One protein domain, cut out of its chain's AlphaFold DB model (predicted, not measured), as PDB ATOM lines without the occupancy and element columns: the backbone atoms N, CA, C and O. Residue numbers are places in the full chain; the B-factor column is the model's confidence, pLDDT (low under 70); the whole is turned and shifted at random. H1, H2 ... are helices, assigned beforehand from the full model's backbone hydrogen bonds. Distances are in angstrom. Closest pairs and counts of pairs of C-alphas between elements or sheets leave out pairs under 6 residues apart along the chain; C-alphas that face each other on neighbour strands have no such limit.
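What this domain is: This is residues 223 to 339 of the 342 residues of an uncharacterized protein of Novosphingobium sp. BW1 (UniProt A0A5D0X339). Four helices make an up-and-down bundle, each running against the one before it: H1, H2 and H3 lie side by side as its body, while H5 packs on one end of that body, its residues 325 to 335 reaching the beginning of H1 and the last residues of H2. H4 stands crosswise to H1 and H5 and makes a corner with the beginning of H5, and residues 248 to 253, of which 252 and 253 belong to H2, stick out. The printed part has 117 residues with five named helices, in the order H1, H2, H3, H4, H5, and no named strand; its class is all helix. It is only just compact, close to loose, with a radius of gyration of the C-alphas of 15.6 A, and its flat outline spans 54 by 33 by 18 A.

How they stand to each other: H1, residues 223 to 242, is the hub, touching four other helices. H2, residues 252 to 279, forms a helical hairpin with H1 at a shallow tilt of 33 degrees, only just short of steep; their closest C-alphas, those of Lys 233 and Leu 265, are 5.8 A apart. H3, residues 283 to 296, forms a helical hairpin with H2 at a shallow tilt of 19 degrees, closest at the C-alphas of Val 273 and Ser 284, 5.4 A. H3 touches H1 with residues 291 to 296 alone, running the same way, closest at the C-alphas of Ala 234 and Arg 295, 4.6 A. H4, residues 301 to 311, only just touches H1, with 3 pairs of C-alphas within 8 A, the closest being Ser 235 and Ala 302 at 6.3 A; H4 is apart from H2. H5, residues 316 to 337, touches H4 with residues 317 to 318 alone, about perpendicular at 85 degrees, closest at the C-alphas of Phe 301 and Val 317, 7.0 A. H5 touches H1 with residues 325 to 332 alone, opposite ways at a shallow tilt of 26 degrees, closest at the C-alphas of Ser 224 and Gln 325, 6.0 A. H5 touches H2 with residues 328 to 335 alone, at a steep tilt of 49 degrees, closest at the C-alphas of Leu 279 and Ala 331, 5.8 A. In H1, H3, H4 and H5 every O i to N i+4 pair is within hydrogen-bond range; in H2, 23 of 24 are.

Where its parts are: H1 begins at C-alpha 223 (-108.706, 36.970, -10.389) and is 28.6 A long. H2, the longest helix, measures 40.6 A and ends at C-alpha 279 (-112.461, 34.997, -19.049). H3 measures 20.1 A and H4 15.0 A. H5, 31.3 A long, ends at C-alpha 337 (-120.884, 44.125, -17.185).

The domain as a whole: The two C-alphas farthest apart, those of Gly 249 and Ala 338, are 54.5 A apart. The printed part has no cut. The link from H1 to H2 is short, and the other three are tight. The mean pLDDT of the printed part is 89.1; residue 339 is under 70.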
ATOM      1  N   ILE A 223    -109.837  37.622  -9.724       91.44
ATOM      2  CA  ILE A 223    -108.706  36.970 -10.389       91.44
ATOM      3  C   ILE A 223    -107.348  37.481  -9.897       91.44
ATOM      4  O   ILE A 223    -106.425  36.691  -9.677       91.44
ATOM      5  N   SER A 224    -107.227  38.785  -9.643       89.88
ATOM      6  CA  SER A 224    -105.981  39.424  -9.203       89.88
ATOM      7  C   SER A 224    -105.383  38.804  -7.924       89.88
ATOM      8  O   SER A 224    -104.196  38.454  -7.922       89.88
ATOM      9  N   PRO A 225    -106.158  38.585  -6.840       91.06
ATOM     10  CA  PRO A 225    -105.686  37.854  -5.661       91.06
ATOM     11  C   PRO A 225    -105.169  36.439  -5.961       91.06
ATOM     12  O   PRO A 225    -104.176  36.014  -5.368       91.06
ATOM     13  N   ILE A 226    -105.804  35.716  -6.890       94.62
ATOM     14  CA  ILE A 226    -105.406  34.352  -7.272       94.62
ATOM     15  C   ILE A 226    -104.059  34.381  -8.005       94.62
ATOM     16  O   ILE A 226    -103.164  33.600  -7.668       94.62
ATOM     17  N   VAL A 227    -103.877  35.320  -8.942       93.38
ATOM     18  CA  VAL A 227    -102.598  35.540  -9.641       93.38
ATOM     19  C   VAL A 227    -101.486  35.868  -8.645       93.38
ATOM     20  O   VAL A 227    -100.438  35.221  -8.657       93.38
ATOM     21  N   ASN A 228    -101.723  36.820  -7.735       91.88
ATOM     22  CA  ASN A 228    -100.753  37.212  -6.709       91.88
ATOM     23  C   ASN A 228    -100.344  36.027  -5.824       91.88
ATOM     24  O   ASN A 228     -99.160  35.838  -5.540       91.88
ATOM     25  N   LEU A 229    -101.308  35.194  -5.423       94.69
ATOM     26  CA  LEU A 229    -101.041  34.009  -4.617       94.69
ATOM     27  C   LEU A 229    -100.217  32.968  -5.385       94.69
ATOM     28  O   LEU A 229     -99.275  32.402  -4.828       94.69
ATOM     29  N   ALA A 230    -100.538  32.726  -6.659       95.88
ATOM     30  CA  ALA A 230     -99.790  31.800  -7.506       95.88
ATOM     31  C   ALA A 230     -98.333  32.259  -7.688       95.88
ATOM     32  O   ALA A 230     -97.407  31.467  -7.499       95.88
ATOM     33  N   VAL A 231     -98.129  33.548  -7.973       94.50
ATOM     34  CA  VAL A 231     -96.805  34.168  -8.119       94.50
ATOM     35  C   VAL A 231     -96.007  34.087  -6.820       94.50
ATOM     36  O   VAL A 231     -94.850  33.665  -6.837       94.50
ATOM     37  N   ALA A 232     -96.619  34.424  -5.681       92.88
ATOM     38  CA  ALA A 232     -95.960  34.366  -4.380       92.88
ATOM     39  C   ALA A 232     -95.491  32.942  -4.044       92.88
ATOM     40  O   ALA A 232     -94.341  32.742  -3.647       92.88
ATOM     41  N   LYS A 233     -96.345  31.933  -4.268       95.31
ATOM     42  CA  LYS A 233     -96.007  30.518  -4.045       95.31
ATOM     43  C   LYS A 233     -94.906  30.031  -4.991       95.31
ATOM     44  O   LYS A 233     -93.963  29.374  -4.546       95.31
ATOM     45  N   ALA A 234     -94.978  30.390  -6.275       95.12
ATOM     46  CA  ALA A 234     -93.948  30.066  -7.261       95.12
ATOM     47  C   ALA A 234     -92.585  30.677  -6.890       95.12
ATOM     48  O   ALA A 234     -91.574  29.973  -6.883       95.12
ATOM     49  N   SER A 235     -92.572  31.958  -6.508       94.00
ATOM     50  CA  SER A 235     -91.372  32.677  -6.067       94.00
ATOM     51  C   SER A 235     -90.790  32.102  -4.771       94.00
ATOM     52  O   SER A 235     -89.570  32.005  -4.621       94.00
ATOM     53  N   ALA A 236     -91.640  31.689  -3.827       92.88
ATOM     54  CA  ALA A 236     -91.200  31.063  -2.584       92.88
ATOM     55  C   ALA A 236     -90.529  29.702  -2.842       92.88
ATOM     56  O   ALA A 236     -89.435  29.460  -2.331       92.88
ATOM     57  N   LEU A 237     -91.107  28.850  -3.698       94.38
ATOM     58  CA  LEU A 237     -90.482  27.581  -4.096       94.38
ATOM     59  C   LEU A 237     -89.166  27.788  -4.854       94.38
ATOM     60  O   LEU A 237     -88.192  27.084  -4.590       94.38
ATOM     61  N   GLN A 238     -89.102  28.784  -5.739       93.50
ATOM     62  CA  GLN A 238     -87.859  29.165  -6.413       93.50
ATOM     63  C   GLN A 238     -86.780  29.601  -5.410       93.50
ATOM     64  O   GLN A 238     -85.620  29.199  -5.518       93.50
ATOM     65  N   SER A 239     -87.160  30.364  -4.385       91.50
ATOM     66  CA  SER A 239     -86.245  30.774  -3.317       91.50
ATOM     67  C   SER A 239     -85.766  29.581  -2.486       91.50
ATOM     68  O   SER A 239     -84.585  29.513  -2.135       91.50
ATOM     69  N   MET A 240     -86.645  28.612  -2.206       93.06
ATOM     70  CA  MET A 240     -86.268  27.360  -1.545       93.06
ATOM     71  C   MET A 240     -85.260  26.562  -2.378       93.06
ATOM     72  O   MET A 240     -84.287  26.061  -1.814       93.06
ATOM     73  N   ASP A 241     -85.437  26.494  -3.699       91.56
ATOM     74  CA  ASP A 241     -84.482  25.843  -4.602       91.56
ATOM     75  C   ASP A 241     -83.125  26.557  -4.596       91.56
ATOM     76  O   ASP A 241     -82.093  25.914  -4.391       91.56
ATOM     77  N   ARG A 242     -83.114  27.894  -4.693       90.12
ATOM     78  CA  ARG A 242     -81.887  28.710  -4.622       90.12
ATOM     79  C   ARG A 242     -81.102  28.482  -3.325       90.12
ATOM     80  O   ARG A 242     -79.872  28.468  -3.332       90.12
ATOM     81  N   LEU A 243     -81.806  28.297  -2.209       90.81
ATOM     82  CA  LEU A 243     -81.222  28.112  -0.877       90.81
ATOM     83  C   LEU A 243     -81.016  26.633  -0.493       90.81
ATOM     84  O   LEU A 243     -80.527  26.343   0.605       90.81
ATOM     85  N   ASN A 244     -81.338  25.693  -1.390       91.69
ATOM     86  CA  ASN A 244     -81.297  24.249  -1.146       91.69
ATOM     87  C   ASN A 244     -82.097  23.828   0.106       91.69
ATOM     88  O   ASN A 244     -81.600  23.042   0.923       91.69
ATOM     89  N   LEU A 245     -83.294  24.393   0.291       92.06
ATOM     90  CA  LEU A 245     -84.203  24.128   1.413       92.06
ATOM     91  C   LEU A 245     -85.218  23.032   1.067       92.06
ATOM     92  O   LEU A 245     -85.665  22.909  -0.076       92.06
ATOM     93  N   GLY A 246     -85.589  22.235   2.071       89.88
ATOM     94  CA  GLY A 246     -86.601  21.184   1.904       89.88
ATOM     95  C   GLY A 246     -86.186  20.061   0.945       89.88
ATOM     96  O   GLY A 246     -87.033  19.469   0.289       89.88
ATOM     97  N   ILE A 247     -84.884  19.777   0.840       92.00
ATOM     98  CA  ILE A 247     -84.337  18.650   0.063       92.00
ATOM     99  C   ILE A 247     -83.998  17.456   0.973       92.00
ATOM    100  O   ILE A 247     -83.818  17.643   2.182       92.00
ATOM    101  N   PRO A 248     -83.868  16.225   0.437       89.31
ATOM    102  CA  PRO A 248     -83.506  15.057   1.238       89.31
ATOM    103  C   PRO A 248     -82.246  15.292   2.085       89.31
ATOM    104  O   PRO A 248     -81.213  15.725   1.578       89.31
ATOM    105  N   GLY A 249     -82.337  15.008   3.387       88.00
ATOM    106  CA  GLY A 249     -81.257  15.243   4.356       88.00
ATOM    107  C   GLY A 249     -81.352  16.561   5.137       88.00
ATOM    108  O   GLY A 249     -80.578  16.754   6.072       88.00
ATOM    109  N   ARG A 250     -82.304  17.447   4.808       91.56
ATOM    110  CA  ARG A 250     -82.660  18.641   5.599       91.56
ATOM    111  C   ARG A 250     -83.655  18.315   6.732       91.56
ATOM    112  O   ARG A 250     -84.228  17.222   6.743       91.56
ATOM    113  N   PRO A 251     -83.876  19.234   7.696       94.50
ATOM    114  CA  PRO A 251     -84.874  19.064   8.752       94.50
ATOM    115  C   PRO A 251     -86.274  18.733   8.220       94.50
ATOM    116  O   PRO A 251     -86.720  19.289   7.219       94.50
ATOM    117  N   HIS A 252     -87.003  17.876   8.941       92.25
ATOM    118  CA  HIS A 252     -88.342  17.425   8.540       92.25
ATOM    119  C   HIS A 252     -89.335  18.579   8.328       92.25
ATOM    120  O   HIS A 252     -90.103  18.547   7.376       92.25
ATOM    121  N   GLY A 253     -89.262  19.632   9.149       93.19
ATOM    122  CA  GLY A 253     -90.110  20.815   8.981       93.19
ATOM    123  C   GLY A 253     -89.919  21.524   7.635       93.19
ATOM    124  O   GLY A 253     -90.890  22.010   7.071       93.19
ATOM    125  N   GLU A 254     -88.701  21.536   7.077       92.50
ATOM    126  CA  GLU A 254     -88.456  22.117   5.749       92.50
ATOM    127  C   GLU A 254     -89.037  21.247   4.626       92.50
ATOM    128  O   GLU A 254     -89.540  21.777   3.639       92.50
ATOM    129  N   LEU A 255     -88.969  19.918   4.775       93.12
ATOM    130  CA  LEU A 255     -89.534  18.962   3.816       93.12
ATOM    131  C   LEU A 255     -91.065  19.070   3.764       93.12
ATOM    132  O   LEU A 255     -91.635  19.147   2.678       93.12
ATOM    133  N   GLU A 256     -91.720  19.128   4.926       95.50
ATOM    134  CA  GLU A 256     -93.177  19.291   5.021       95.50
ATOM    135  C   GLU A 256     -93.632  20.659   4.501       95.50
ATOM    136  O   GLU A 256     -94.606  20.733   3.753       95.50
ATOM    137  N   ALA A 257     -92.909  21.737   4.831       94.38
ATOM    138  CA  ALA A 257     -93.212  23.072   4.318       94.38
ATOM    139  C   ALA A 257     -93.091  23.132   2.789       94.38
ATOM    140  O   ALA A 257     -93.979  23.666   2.128       94.38
ATOM    141  N   ARG A 258     -92.033  22.535   2.218       95.44
ATOM    142  CA  ARG A 258     -91.859  22.448   0.763       95.44
ATOM    143  C   ARG A 258     -93.015  21.703   0.110       95.44
ATOM    144  O   ARG A 258     -93.612  22.220  -0.824       95.44
ATOM    145  N   LYS A 259     -93.330  20.508   0.613       95.56
ATOM    146  CA  LYS A 259     -94.403  19.670   0.075       95.56
ATOM    147  C   LYS A 259     -95.753  20.388   0.126       95.56
ATOM    148  O   LYS A 259     -96.452  20.437  -0.877       95.56
ATOM    149  N   THR A 260     -96.075  20.996   1.267       96.81
ATOM    150  CA  THR A 260     -97.299  21.794   1.439       96.81
ATOM    151  C   THR A 260     -97.368  22.912   0.401       96.81
ATOM    152  O   THR A 260     -98.389  23.084  -0.254       96.81
ATOM    153  N   LEU A 261     -96.265  23.635   0.198       96.31
ATOM    154  CA  LEU A 261     -96.201  24.732  -0.763       96.31
ATOM    155  C   LEU A 261     -96.305  24.253  -2.225       96.31
ATOM    156  O   LEU A 261     -96.904  24.944  -3.047       96.31
ATOM    157  N   GLU A 262     -95.757  23.079  -2.556       96.56
ATOM    158  CA  GLU A 262     -95.916  22.430  -3.869       96.56
ATOM    159  C   GLU A 262     -97.382  22.029  -4.126       96.56
ATOM    160  O   GLU A 262     -97.930  22.382  -5.173       96.56
ATOM    161  N   ASP A 263     -98.037  21.382  -3.156       97.19
ATOM    162  CA  ASP A 263     -99.455  20.990  -3.228       97.19
ATOM    163  C   ASP A 263    -100.376  22.225  -3.342       97.19
ATOM    164  O   ASP A 263    -101.325  22.271  -4.135       97.19
ATOM    165  N   GLU A 264    -100.069  23.271  -2.576       97.19
ATOM    166  CA  GLU A 264    -100.777  24.544  -2.608       97.19
ATOM    167  C   GLU A 264    -100.583  25.304  -3.923       97.19
ATOM    168  O   GLU A 264    -101.534  25.933  -4.399       97.19
ATOM    169  N   LEU A 265     -99.377  25.294  -4.504       96.94
ATOM    170  CA  LEU A 265     -99.126  25.903  -5.810       96.94
ATOM    171  C   LEU A 265     -99.907  25.161  -6.893       96.94
ATOM    172  O   LEU A 265    -100.556  25.820  -7.700       96.94
ATOM    173  N   ALA A 266     -99.891  23.825  -6.894       96.44
ATOM    174  CA  ALA A 266    -100.653  23.019  -7.848       96.44
ATOM    175  C   ALA A 266    -102.151  23.360  -7.793       96.44
ATOM    176  O   ALA A 266    -102.736  23.748  -8.799       96.44
ATOM    177  N   SER A 267    -102.730  23.367  -6.588       96.31
ATOM    178  CA  SER A 267    -104.142  23.719  -6.386       96.31
ATOM    179  C   SER A 267    -104.467  25.156  -6.827       96.31
ATOM    180  O   SER A 267    -105.534  25.419  -7.376       96.31
ATOM    181  N   THR A 268    -103.547  26.104  -6.603       96.38
ATOM    182  CA  THR A 268    -103.739  27.508  -7.019       96.38
ATOM    183  C   THR A 268    -103.618  27.664  -8.535       96.38
ATOM    184  O   THR A 268    -104.336  28.474  -9.111       96.38
ATOM    185  N   ARG A 269    -102.748  26.887  -9.196       95.38
ATOM    186  CA  ARG A 269    -102.635  26.861 -10.662       95.38
ATOM    187  C   ARG A 269    -103.907  26.333 -11.305       95.38
ATOM    188  O   ARG A 269    -104.386  26.961 -12.238       95.38
ATOM    189  N   ASP A 270    -104.469  25.245 -10.786       95.19
ATOM    190  CA  ASP A 270    -105.718  24.684 -11.307       95.19
ATOM    191  C   ASP A 270    -106.872  25.691 -11.183       95.19
ATOM    192  O   ASP A 270    -107.626  25.898 -12.132       95.19
ATOM    193  N   LEU A 271    -106.967  26.379 -10.037       94.69
ATOM    194  CA  LEU A 271    -107.943  27.450  -9.830       94.69
ATOM    195  C   LEU A 271    -107.719  28.633 -10.783       94.69
ATOM    196  O   LEU A 271    -108.684  29.163 -11.331       94.69
ATOM    197  N   LEU A 272    -106.464  29.052 -10.966       94.19
ATOM    198  CA  LEU A 272    -106.115  30.142 -11.873       94.19
ATOM    199  C   LEU A 272    -106.512  29.803 -13.309       94.19
ATOM    200  O   LEU A 272    -107.161  30.619 -13.945       94.19
ATOM    201  N   VAL A 273    -106.166  28.611 -13.798       93.81
ATOM    202  CA  VAL A 273    -106.521  28.161 -15.153       93.81
ATOM    203  C   VAL A 273    -108.029  28.148 -15.335       93.81
ATOM    204  O   VAL A 273    -108.513  28.725 -16.296       93.81
ATOM    205  N   ALA A 274    -108.777  27.570 -14.390       92.44
ATOM    206  CA  ALA A 274    -110.234  27.541 -14.475       92.44
ATOM    207  C   ALA A 274    -110.828  28.955 -14.590       92.44
ATOM    208  O   ALA A 274    -111.643  29.213 -15.466       92.44
ATOM    209  N   LYS A 275    -110.376  29.888 -13.740       92.12
ATOM    210  CA  LYS A 275    -110.856  31.274 -13.766       92.12
ATOM    211  C   LYS A 275    -110.410  32.040 -15.013       92.12
ATOM    212  O   LYS A 275    -111.176  32.858 -15.502       92.12
ATOM    213  N   VAL A 276    -109.189  31.825 -15.502       92.06
ATOM    214  CA  VAL A 276    -108.695  32.507 -16.705       92.06
ATOM    215  C   VAL A 276    -109.369  31.950 -17.953       92.06
ATOM    216  O   VAL A 276    -109.795  32.748 -18.769       92.06
ATOM    217  N   ASP A 277    -109.555  30.636 -18.081       90.00
ATOM    218  CA  ASP A 277    -110.255  30.025 -19.224       90.00
ATOM    219  C   ASP A 277    -111.701  30.533 -19.364       90.00
ATOM    220  O   ASP A 277    -112.190  30.693 -20.484       90.00
ATOM    221  N   ASP A 278    -112.371  30.819 -18.240       87.38
ATOM    222  CA  ASP A 278    -113.712  31.417 -18.218       87.38
ATOM    223  C   ASP A 278    -113.732  32.870 -18.747       87.38
ATOM    224  O   ASP A 278    -114.766  33.333 -19.233       87.38
ATOM    225  N   LEU A 279    -112.607  33.589 -18.655       88.00
ATOM    226  CA  LEU A 279    -112.461  34.997 -19.049       88.00
ATOM    227  C   LEU A 279    -111.845  35.160 -20.448       88.00
ATOM    228  O   LEU A 279    -112.344  35.930 -21.268       88.00
ATOM    229  N   ASP A 280    -110.754  34.443 -20.702       83.12
ATOM    230  CA  ASP A 280    -109.960  34.440 -21.926       83.12
ATOM    231  C   ASP A 280    -109.305  33.053 -22.134       83.12
ATOM    232  O   ASP A 280    -108.289  32.739 -21.500       83.12
ATOM    233  N   PRO A 281    -109.827  32.231 -23.065       74.44
ATOM    234  CA  PRO A 281    -109.292  30.902 -23.370       74.44
ATOM    235  C   PRO A 281    -107.830  30.879 -23.850       74.44
ATOM    236  O   PRO A 281    -107.192  29.826 -23.815       74.44
ATOM    237  N   GLU A 282    -107.285  32.002 -24.332       76.94
ATOM    238  CA  GLU A 282    -105.873  32.108 -24.732       76.94
ATOM    239  C   GLU A 282    -104.979  32.618 -23.580       76.94
ATOM    240  O   GLU A 282    -103.761  32.395 -23.584       76.94
ATOM    241  N   GLY A 283    -105.576  33.217 -22.543       81.69
ATOM    242  CA  GLY A 283    -104.890  33.829 -21.405       81.69
ATOM    243  C   GLY A 283    -104.210  32.829 -20.464       81.69
ATOM    244  O   GLY A 283    -103.155  33.127 -19.892       81.69
ATOM    245  N   SER A 284    -104.744  31.609 -20.336       88.31
ATOM    246  CA  SER A 284    -104.199  30.586 -19.428       88.31
ATOM    247  C   SER A 284    -102.781  30.167 -19.804       88.31
ATOM    248  O   SER A 284    -101.934  29.964 -18.930       88.31
ATOM    249  N   ALA A 285    -102.476  30.086 -21.102       89.00
ATOM    250  CA  ALA A 285    -101.136  29.742 -21.570       89.00
ATOM    251  C   ALA A 285    -100.104  30.811 -21.172       89.00
ATOM    252  O   ALA A 285     -98.995  30.474 -20.749       89.00
ATOM    253  N   LEU A 286    -100.477  32.092 -21.261       88.25
ATOM    254  CA  LEU A 286     -99.623  33.213 -20.862       88.25
ATOM    255  C   LEU A 286     -99.405  33.232 -19.346       88.25
ATOM    256  O   LEU A 286     -98.262  33.324 -18.892       88.25
ATOM    257  N   ALA A 287    -100.478  33.066 -18.566       90.69
ATOM    258  CA  ALA A 287    -100.407  33.030 -17.109       90.69
ATOM    259  C   ALA A 287     -99.532  31.874 -16.596       90.69
ATOM    260  O   ALA A 287     -98.664  32.073 -15.741       90.69
ATOM    261  N   LEU A 288     -99.704  30.670 -17.151       92.62
ATOM    262  CA  LEU A 288     -98.897  29.504 -16.786       92.62
ATOM    263  C   LEU A 288     -97.432  29.657 -17.206       92.62
ATOM    264  O   LEU A 288     -96.548  29.339 -16.415       92.62
ATOM    265  N   SER A 289     -97.169  30.190 -18.404       92.44
ATOM    266  CA  SER A 289     -95.807  30.451 -18.888       92.44
ATOM    267  C   SER A 289     -95.046  31.409 -17.964       92.44
ATOM    268  O   SER A 289     -93.908  31.137 -17.572       92.44
ATOM    269  N   LEU A 290     -95.692  32.502 -17.538       91.62
ATOM    270  CA  LEU A 290     -95.108  33.447 -16.587       91.62
ATOM    271  C   LEU A 290     -94.831  32.785 -15.227       91.62
ATOM    272  O   LEU A 290     -93.742  32.942 -14.671       91.62
ATOM    273  N   LEU A 291     -95.781  32.002 -14.707       93.88
ATOM    274  CA  LEU A 291     -95.601  31.268 -13.452       93.88
ATOM    275  C   LEU A 291     -94.464  30.246 -13.529       93.88
ATOM    276  O   LEU A 291     -93.713  30.103 -12.564       93.88
ATOM    277  N   ASP A 292     -94.315  29.552 -14.657       93.75
ATOM    278  CA  ASP A 292     -93.242  28.582 -14.875       93.75
ATOM    279  C   ASP A 292     -91.870  29.261 -14.919       93.75
ATOM    280  O   ASP A 292     -90.934  28.765 -14.290       93.75
ATOM    281  N   ARG A 293     -91.758  30.433 -15.557       93.00
ATOM    282  CA  ARG A 293     -90.534  31.259 -15.556       93.00
ATOM    283  C   ARG A 293     -90.158  31.754 -14.158       93.00
ATOM    284  O   ARG A 293     -88.988  31.712 -13.775       93.00
ATOM    285  N   ILE A 294     -91.146  32.186 -13.369       92.44
ATOM    286  CA  ILE A 294     -90.934  32.591 -11.970       92.44
ATOM    287  C   ILE A 294     -90.490  31.385 -11.134       92.44
ATOM    288  O   ILE A 294     -89.510  31.470 -10.396       92.44
ATOM    289  N   ARG A 295     -91.176  30.245 -11.268       93.50
ATOM    290  CA  ARG A 295     -90.884  29.012 -10.528       93.50
ATOM    291  C   ARG A 295     -89.515  28.431 -10.881       93.50
ATOM    292  O   ARG A 295     -88.848  27.914  -9.985       93.50
ATOM    293  N   SER A 296     -89.112  28.470 -12.150       90.75
ATOM    294  CA  SER A 296     -87.819  27.951 -12.622       90.75
ATOM    295  C   SER A 296     -86.640  28.839 -12.215       90.75
ATOM    296  O   SER A 296     -85.502  28.372 -12.187       90.75
ATOM    297  N   GLY A 297     -86.908  30.102 -11.865       83.69
ATOM    298  CA  GLY A 297     -85.890  31.094 -11.533       83.69
ATOM    299  C   GLY A 297     -85.256  31.767 -12.745       83.69
ATOM    300  O   GLY A 297     -84.290  32.501 -12.567       83.69
ATOM    301  N   GLU A 298     -85.802  31.571 -13.947       84.75
ATOM    302  CA  GLU A 298     -85.328  32.218 -15.176       84.75
ATOM    303  C   GLU A 298     -85.338  33.751 -15.068       84.75
ATOM    304  O   GLU A 298     -84.437  34.418 -15.570       84.75
ATOM    305  N   THR A 299     -86.321  34.312 -14.359       77.25
ATOM    306  CA  THR A 299     -86.534  35.764 -14.248       77.25
ATOM    307  C   THR A 299     -86.026  36.390 -12.945       77.25
ATOM    308  O   THR A 299     -86.159  37.597 -12.778       77.25
ATOM    309  N   ASN A 300     -85.457  35.612 -12.006       80.62
ATOM    310  CA  ASN A 300     -85.062  36.081 -10.659       80.62
ATOM    311  C   ASN A 300     -86.098  37.037 -10.019       80.62
ATOM    312  O   ASN A 300     -85.773  38.128  -9.542       80.62
ATOM    313  N   PHE A 301     -87.370  36.632 -10.028       85.56
ATOM    314  CA  PHE A 301     -88.500  37.483  -9.642       85.56
ATOM    315  C   PHE A 301     -88.382  38.074  -8.226       85.56
ATOM    316  O   PHE A 301     -88.648  39.255  -8.033       85.56
ATOM    317  N   ALA A 302     -87.922  37.298  -7.241       83.12
ATOM    318  CA  ALA A 302     -87.750  37.789  -5.870       83.12
ATOM    319  C   ALA A 302     -86.772  38.978  -5.779       83.12
ATOM    320  O   ALA A 302     -87.035  39.948  -5.072       83.12
ATOM    321  N   ASP A 303     -85.666  38.920  -6.525       83.38
ATOM    322  CA  ASP A 303     -84.682  40.005  -6.562       83.38
ATOM    323  C   ASP A 303     -85.242  41.210  -7.339       83.38
ATOM    324  O   ASP A 303     -85.041  42.353  -6.938       83.38
ATOM    325  N   SER A 304     -86.032  40.948  -8.387       84.75
ATOM    326  CA  SER A 304     -86.744  41.967  -9.169       84.75
ATOM    327  C   SER A 304     -87.715  42.783  -8.313       84.75
ATOM    328  O   SER A 304     -87.725  44.009  -8.375       84.75
ATOM    329  N   VAL A 305     -88.517  42.114  -7.477       83.38
ATOM    330  CA  VAL A 305     -89.456  42.771  -6.550       83.38
ATOM    331  C   VAL A 305     -88.703  43.598  -5.507       83.38
ATOM    332  O   VAL A 305     -89.104  44.722  -5.189       83.38
ATOM    333  N   GLN A 306     -87.585  43.077  -4.994       82.12
ATOM    334  CA  GLN A 306     -86.740  43.803  -4.049       82.12
ATOM    335  C   GLN A 306     -86.139  45.068  -4.683       82.12
ATOM    336  O   GLN A 306     -86.145  46.130  -4.062       82.12
ATOM    337  N   GLU A 307     -85.642  44.972  -5.915       82.94
ATOM    338  CA  GLU A 307     -85.100  46.106  -6.665       82.94
ATOM    339  C   GLU A 307     -86.182  47.150  -6.963       82.94
ATOM    340  O   GLU A 307     -85.975  48.339  -6.713       82.94
ATOM    341  N   PHE A 308     -87.366  46.710  -7.395       78.56
ATOM    342  CA  PHE A 308     -88.514  47.583  -7.626       78.56
ATOM    343  C   PHE A 308     -88.928  48.344  -6.364       78.56
ATOM    344  O   PHE A 308     -89.193  49.540  -6.427       78.56
ATOM    345  N   THR A 309     -88.893  47.699  -5.198       75.00
ATOM    346  CA  THR A 309     -89.213  48.357  -3.922       75.00
ATOM    347  C   THR A 309     -88.270  49.534  -3.629       75.00
ATOM    348  O   THR A 309     -88.692  50.534  -3.048       75.00
ATOM    349  N   VAL A 310     -87.002  49.442  -4.048       77.19
ATOM    350  CA  VAL A 310     -85.968  50.461  -3.794       77.19
ATOM    351  C   VAL A 310     -85.927  51.537  -4.880       77.19
ATOM    352  O   VAL A 310     -85.811  52.718  -4.564       77.19
ATOM    353  N   ILE A 311     -85.975  51.135  -6.152       77.00
ATOM    354  CA  ILE A 311     -85.709  52.012  -7.303       77.00
ATOM    355  C   ILE A 311     -87.013  52.481  -7.969       77.00
ATOM    356  O   ILE A 311     -87.001  53.464  -8.704       77.00
ATOM    357  N   GLN A 312     -88.143  51.816  -7.695       71.38
ATOM    358  CA  GLN A 312     -89.472  52.120  -8.252       71.38
ATOM    359  C   GLN A 312     -89.520  52.073  -9.792       71.38
ATOM    360  O   GLN A 312     -90.419  52.629 -10.418       71.38
ATOM    361  N   LEU A 313     -88.562  51.381 -10.419       74.44
ATOM    362  CA  LEU A 313     -88.524  51.136 -11.859       74.44
ATOM    363  C   LEU A 313     -88.848  49.661 -12.122       74.44
ATOM    364  O   LEU A 313     -88.075  48.795 -11.706       74.44
ATOM    365  N   PRO A 314     -89.986  49.349 -12.766       75.62
ATOM    366  CA  PRO A 314     -90.369  47.968 -13.010       75.62
ATOM    367  C   PRO A 314     -89.487  47.381 -14.111       75.62
ATOM    368  O   PRO A 314     -89.311  47.987 -15.171       75.62
ATOM    369  N   ASN A 315     -88.944  46.190 -13.868       83.69
ATOM    370  CA  ASN A 315     -88.253  45.422 -14.897       83.69
ATOM    371  C   ASN A 315     -89.246  44.598 -15.737       83.69
ATOM    372  O   ASN A 315     -90.447  44.599 -15.472       83.69
ATOM    373  N   GLU A 316     -88.745  43.887 -16.747       86.25
ATOM    374  CA  GLU A 316     -89.570  43.166 -17.728       86.25
ATOM    375  C   GLU A 316     -90.575  42.198 -17.081       86.25
ATOM    376  O   GLU A 316     -91.761  42.263 -17.385       86.25
ATOM    377  N   VAL A 317     -90.154  41.370 -16.114       85.88
ATOM    378  CA  VAL A 317     -91.063  40.403 -15.467       85.88
ATOM    379  C   VAL A 317     -92.150  41.087 -14.625       85.88
ATOM    380  O   VAL A 317     -93.277  40.599 -14.561       85.88
ATOM    381  N   ILE A 318     -91.847  42.232 -14.003       85.94
ATOM    382  CA  ILE A 318     -92.837  43.021 -13.254       85.94
ATOM    383  C   ILE A 318     -93.820  43.700 -14.212       85.94
ATOM    384  O   ILE A 318     -95.016  43.741 -13.921       85.94
ATOM    385  N   GLN A 319     -93.342  44.200 -15.354       85.88
ATOM    386  CA  GLN A 319     -94.192  44.785 -16.393       85.88
ATOM    387  C   GLN A 319     -95.127  43.739 -17.006       85.88
ATOM    388  O   GLN A 319     -96.323  43.992 -17.117       85.88
ATOM    389  N   GLU A 320     -94.612  42.553 -17.338       88.62
ATOM    390  CA  GLU A 320     -95.409  41.435 -17.853       88.62
ATOM    391  C   GLU A 320     -96.478  40.983 -16.850       88.62
ATOM    392  O   GLU A 320     -97.641  40.830 -17.225       88.62
ATOM    393  N   LEU A 321     -96.110  40.808 -15.573       89.19
ATOM    394  CA  LEU A 321     -97.062  40.440 -14.524       89.19
ATOM    395  C   LEU A 321     -98.148  41.505 -14.361       89.19
ATOM    396  O   LEU A 321     -99.333  41.175 -14.330       89.19
ATOM    397  N   SER A 322     -97.741  42.774 -14.292       85.69
ATOM    398  CA  SER A 322     -98.674  43.892 -14.161       85.69
ATOM    399  C   SER A 322     -99.631  43.930 -15.350       85.69
ATOM    400  O   SER A 322    -100.837  44.013 -15.141       85.69
ATOM    401  N   GLY A 323     -99.114  43.803 -16.577       87.06
ATOM    402  CA  GLY A 323     -99.896  43.774 -17.814       87.06
ATOM    403  C   GLY A 323    -100.904  42.625 -17.860       87.06
ATOM    404  O   GLY A 323    -102.072  42.857 -18.166       87.06
ATOM    405  N   LEU A 324    -100.484  41.411 -17.484       89.38
ATOM    406  CA  LEU A 324    -101.375  40.253 -17.374       89.38
ATOM    407  C   LEU A 324    -102.505  40.512 -16.372       89.38
ATOM    408  O   LEU A 324    -103.662  40.239 -16.670       89.38
ATOM    409  N   GLN A 325    -102.188  41.065 -15.200       89.69
ATOM    410  CA  GLN A 325    -103.202  41.395 -14.198       89.69
ATOM    411  C   GLN A 325    -104.197  42.435 -14.712       89.69
ATOM    412  O   GLN A 325    -105.388  42.270 -14.489       89.69
ATOM    413  N   ILE A 326    -103.739  43.472 -15.430       87.75
ATOM    414  CA  ILE A 326    -104.649  44.472 -16.021       87.75
ATOM    415  C   ILE A 326    -105.602  43.806 -17.009       87.75
ATOM    416  O   ILE A 326    -106.807  44.013 -16.919       87.75
ATOM    417  N   ALA A 327    -105.072  42.983 -17.915       88.69
ATOM    418  CA  ALA A 327    -105.879  42.315 -18.928       88.69
ATOM    419  C   ALA A 327    -106.930  41.380 -18.307       88.69
ATOM    420  O   ALA A 327    -108.080  41.369 -18.741       88.69
ATOM    421  N   LEU A 328    -106.556  40.630 -17.265       90.25
ATOM    422  CA  LEU A 328    -107.477  39.734 -16.563       90.25
ATOM    423  C   LEU A 328    -108.531  40.499 -15.749       90.25
ATOM    424  O   LEU A 328    -109.704  40.133 -15.794       90.25
ATOM    425  N   ASP A 329    -108.142  41.568 -15.046       90.25
ATOM    426  CA  ASP A 329    -109.082  42.423 -14.308       90.25
ATOM    427  C   ASP A 329    -110.098  43.086 -15.254       90.25
ATOM    428  O   ASP A 329    -111.273  43.225 -14.906       90.25
ATOM    429  N   ASP A 330    -109.654  43.511 -16.442       88.75
ATOM    430  CA  ASP A 330    -110.497  44.116 -17.479       88.75
ATOM    431  C   ASP A 330    -111.462  43.084 -18.082       88.75
ATOM    432  O   ASP A 330    -112.664  43.333 -18.156       88.75
ATOM    433  N   ALA A 331    -110.975  41.880 -18.402       89.69
ATOM    434  CA  ALA A 331    -111.815  40.784 -18.884       89.69
ATOM    435  C   ALA A 331    -112.884  40.376 -17.852       89.69
ATOM    436  O   ALA A 331    -114.052  40.182 -18.203       89.69
ATOM    437  N   GLU A 332    -112.519  40.295 -16.568       91.44
ATOM    438  CA  GLU A 332    -113.462  40.028 -15.476       91.44
ATOM    439  C   GLU A 332    -114.487  41.160 -15.327       91.44
ATOM    440  O   GLU A 332    -115.689  40.911 -15.158       91.44
ATOM    441  N   PHE A 333    -114.047  42.414 -15.449       89.06
ATOM    442  CA  PHE A 333    -114.932  43.574 -15.421       89.06
ATOM    443  C   PHE A 333    -115.952  43.539 -16.560       89.06
ATOM    444  O   PHE A 333    -117.152  43.703 -16.308       89.06
ATOM    445  N   GLU A 334    -115.510  43.278 -17.789       87.75
ATOM    446  CA  GLU A 334    -116.363  43.175 -18.971       87.75
ATOM    447  C   GLU A 334    -117.356  42.011 -18.866       87.75
ATOM    448  O   GLU A 334    -118.550  42.186 -19.135       87.75
ATOM    449  N   CYS A 335    -116.915  40.852 -18.369       86.44
ATOM    450  CA  CYS A 335    -117.805  39.727 -18.075       86.44
ATOM    451  C   CYS A 335    -118.878  40.108 -17.040       86.44
ATOM    452  O   CYS A 335    -120.066  39.818 -17.236       86.44
ATOM    453  N   SER A 336    -118.492  40.828 -15.977       85.69
ATOM    454  CA  SER A 336    -119.435  41.318 -14.961       85.69
ATOM    455  C   SER A 336    -120.465  42.294 -15.544       85.69
ATOM    456  O   SER A 336    -121.632  42.283 -15.147       85.69
ATOM    457  N   ARG A 337    -120.050  43.120 -16.515       82.56
ATOM    458  CA  ARG A 337    -120.884  44.125 -17.185       82.56
ATOM    459  C   ARG A 337    -121.890  43.492 -18.143       82.56
ATOM    460  O   ARG A 337    -123.050  43.899 -18.172       82.56
ATOM    461  N   ALA A 338    -121.469  42.470 -18.886       79.81
ATOM    462  CA  ALA A 338    -122.316  41.730 -19.821       79.81
ATOM    463  C   ALA A 338    -123.420  40.903 -19.131       79.81
ATOM    464  O   ALA A 338    -124.305  40.367 -19.800       79.81
ATOM    465  N   GLY A 339    -123.399  40.799 -17.797       64.44
ATOM    466  CA  GLY A 339    -124.376  40.019 -17.043       64.44
ATOM    467  C   GLY A 339    -124.224  38.511 -17.246       64.44
ATOM    468  O   GLY A 339    -125.180  37.774 -16.989       64.44
TER     469      GLY A 339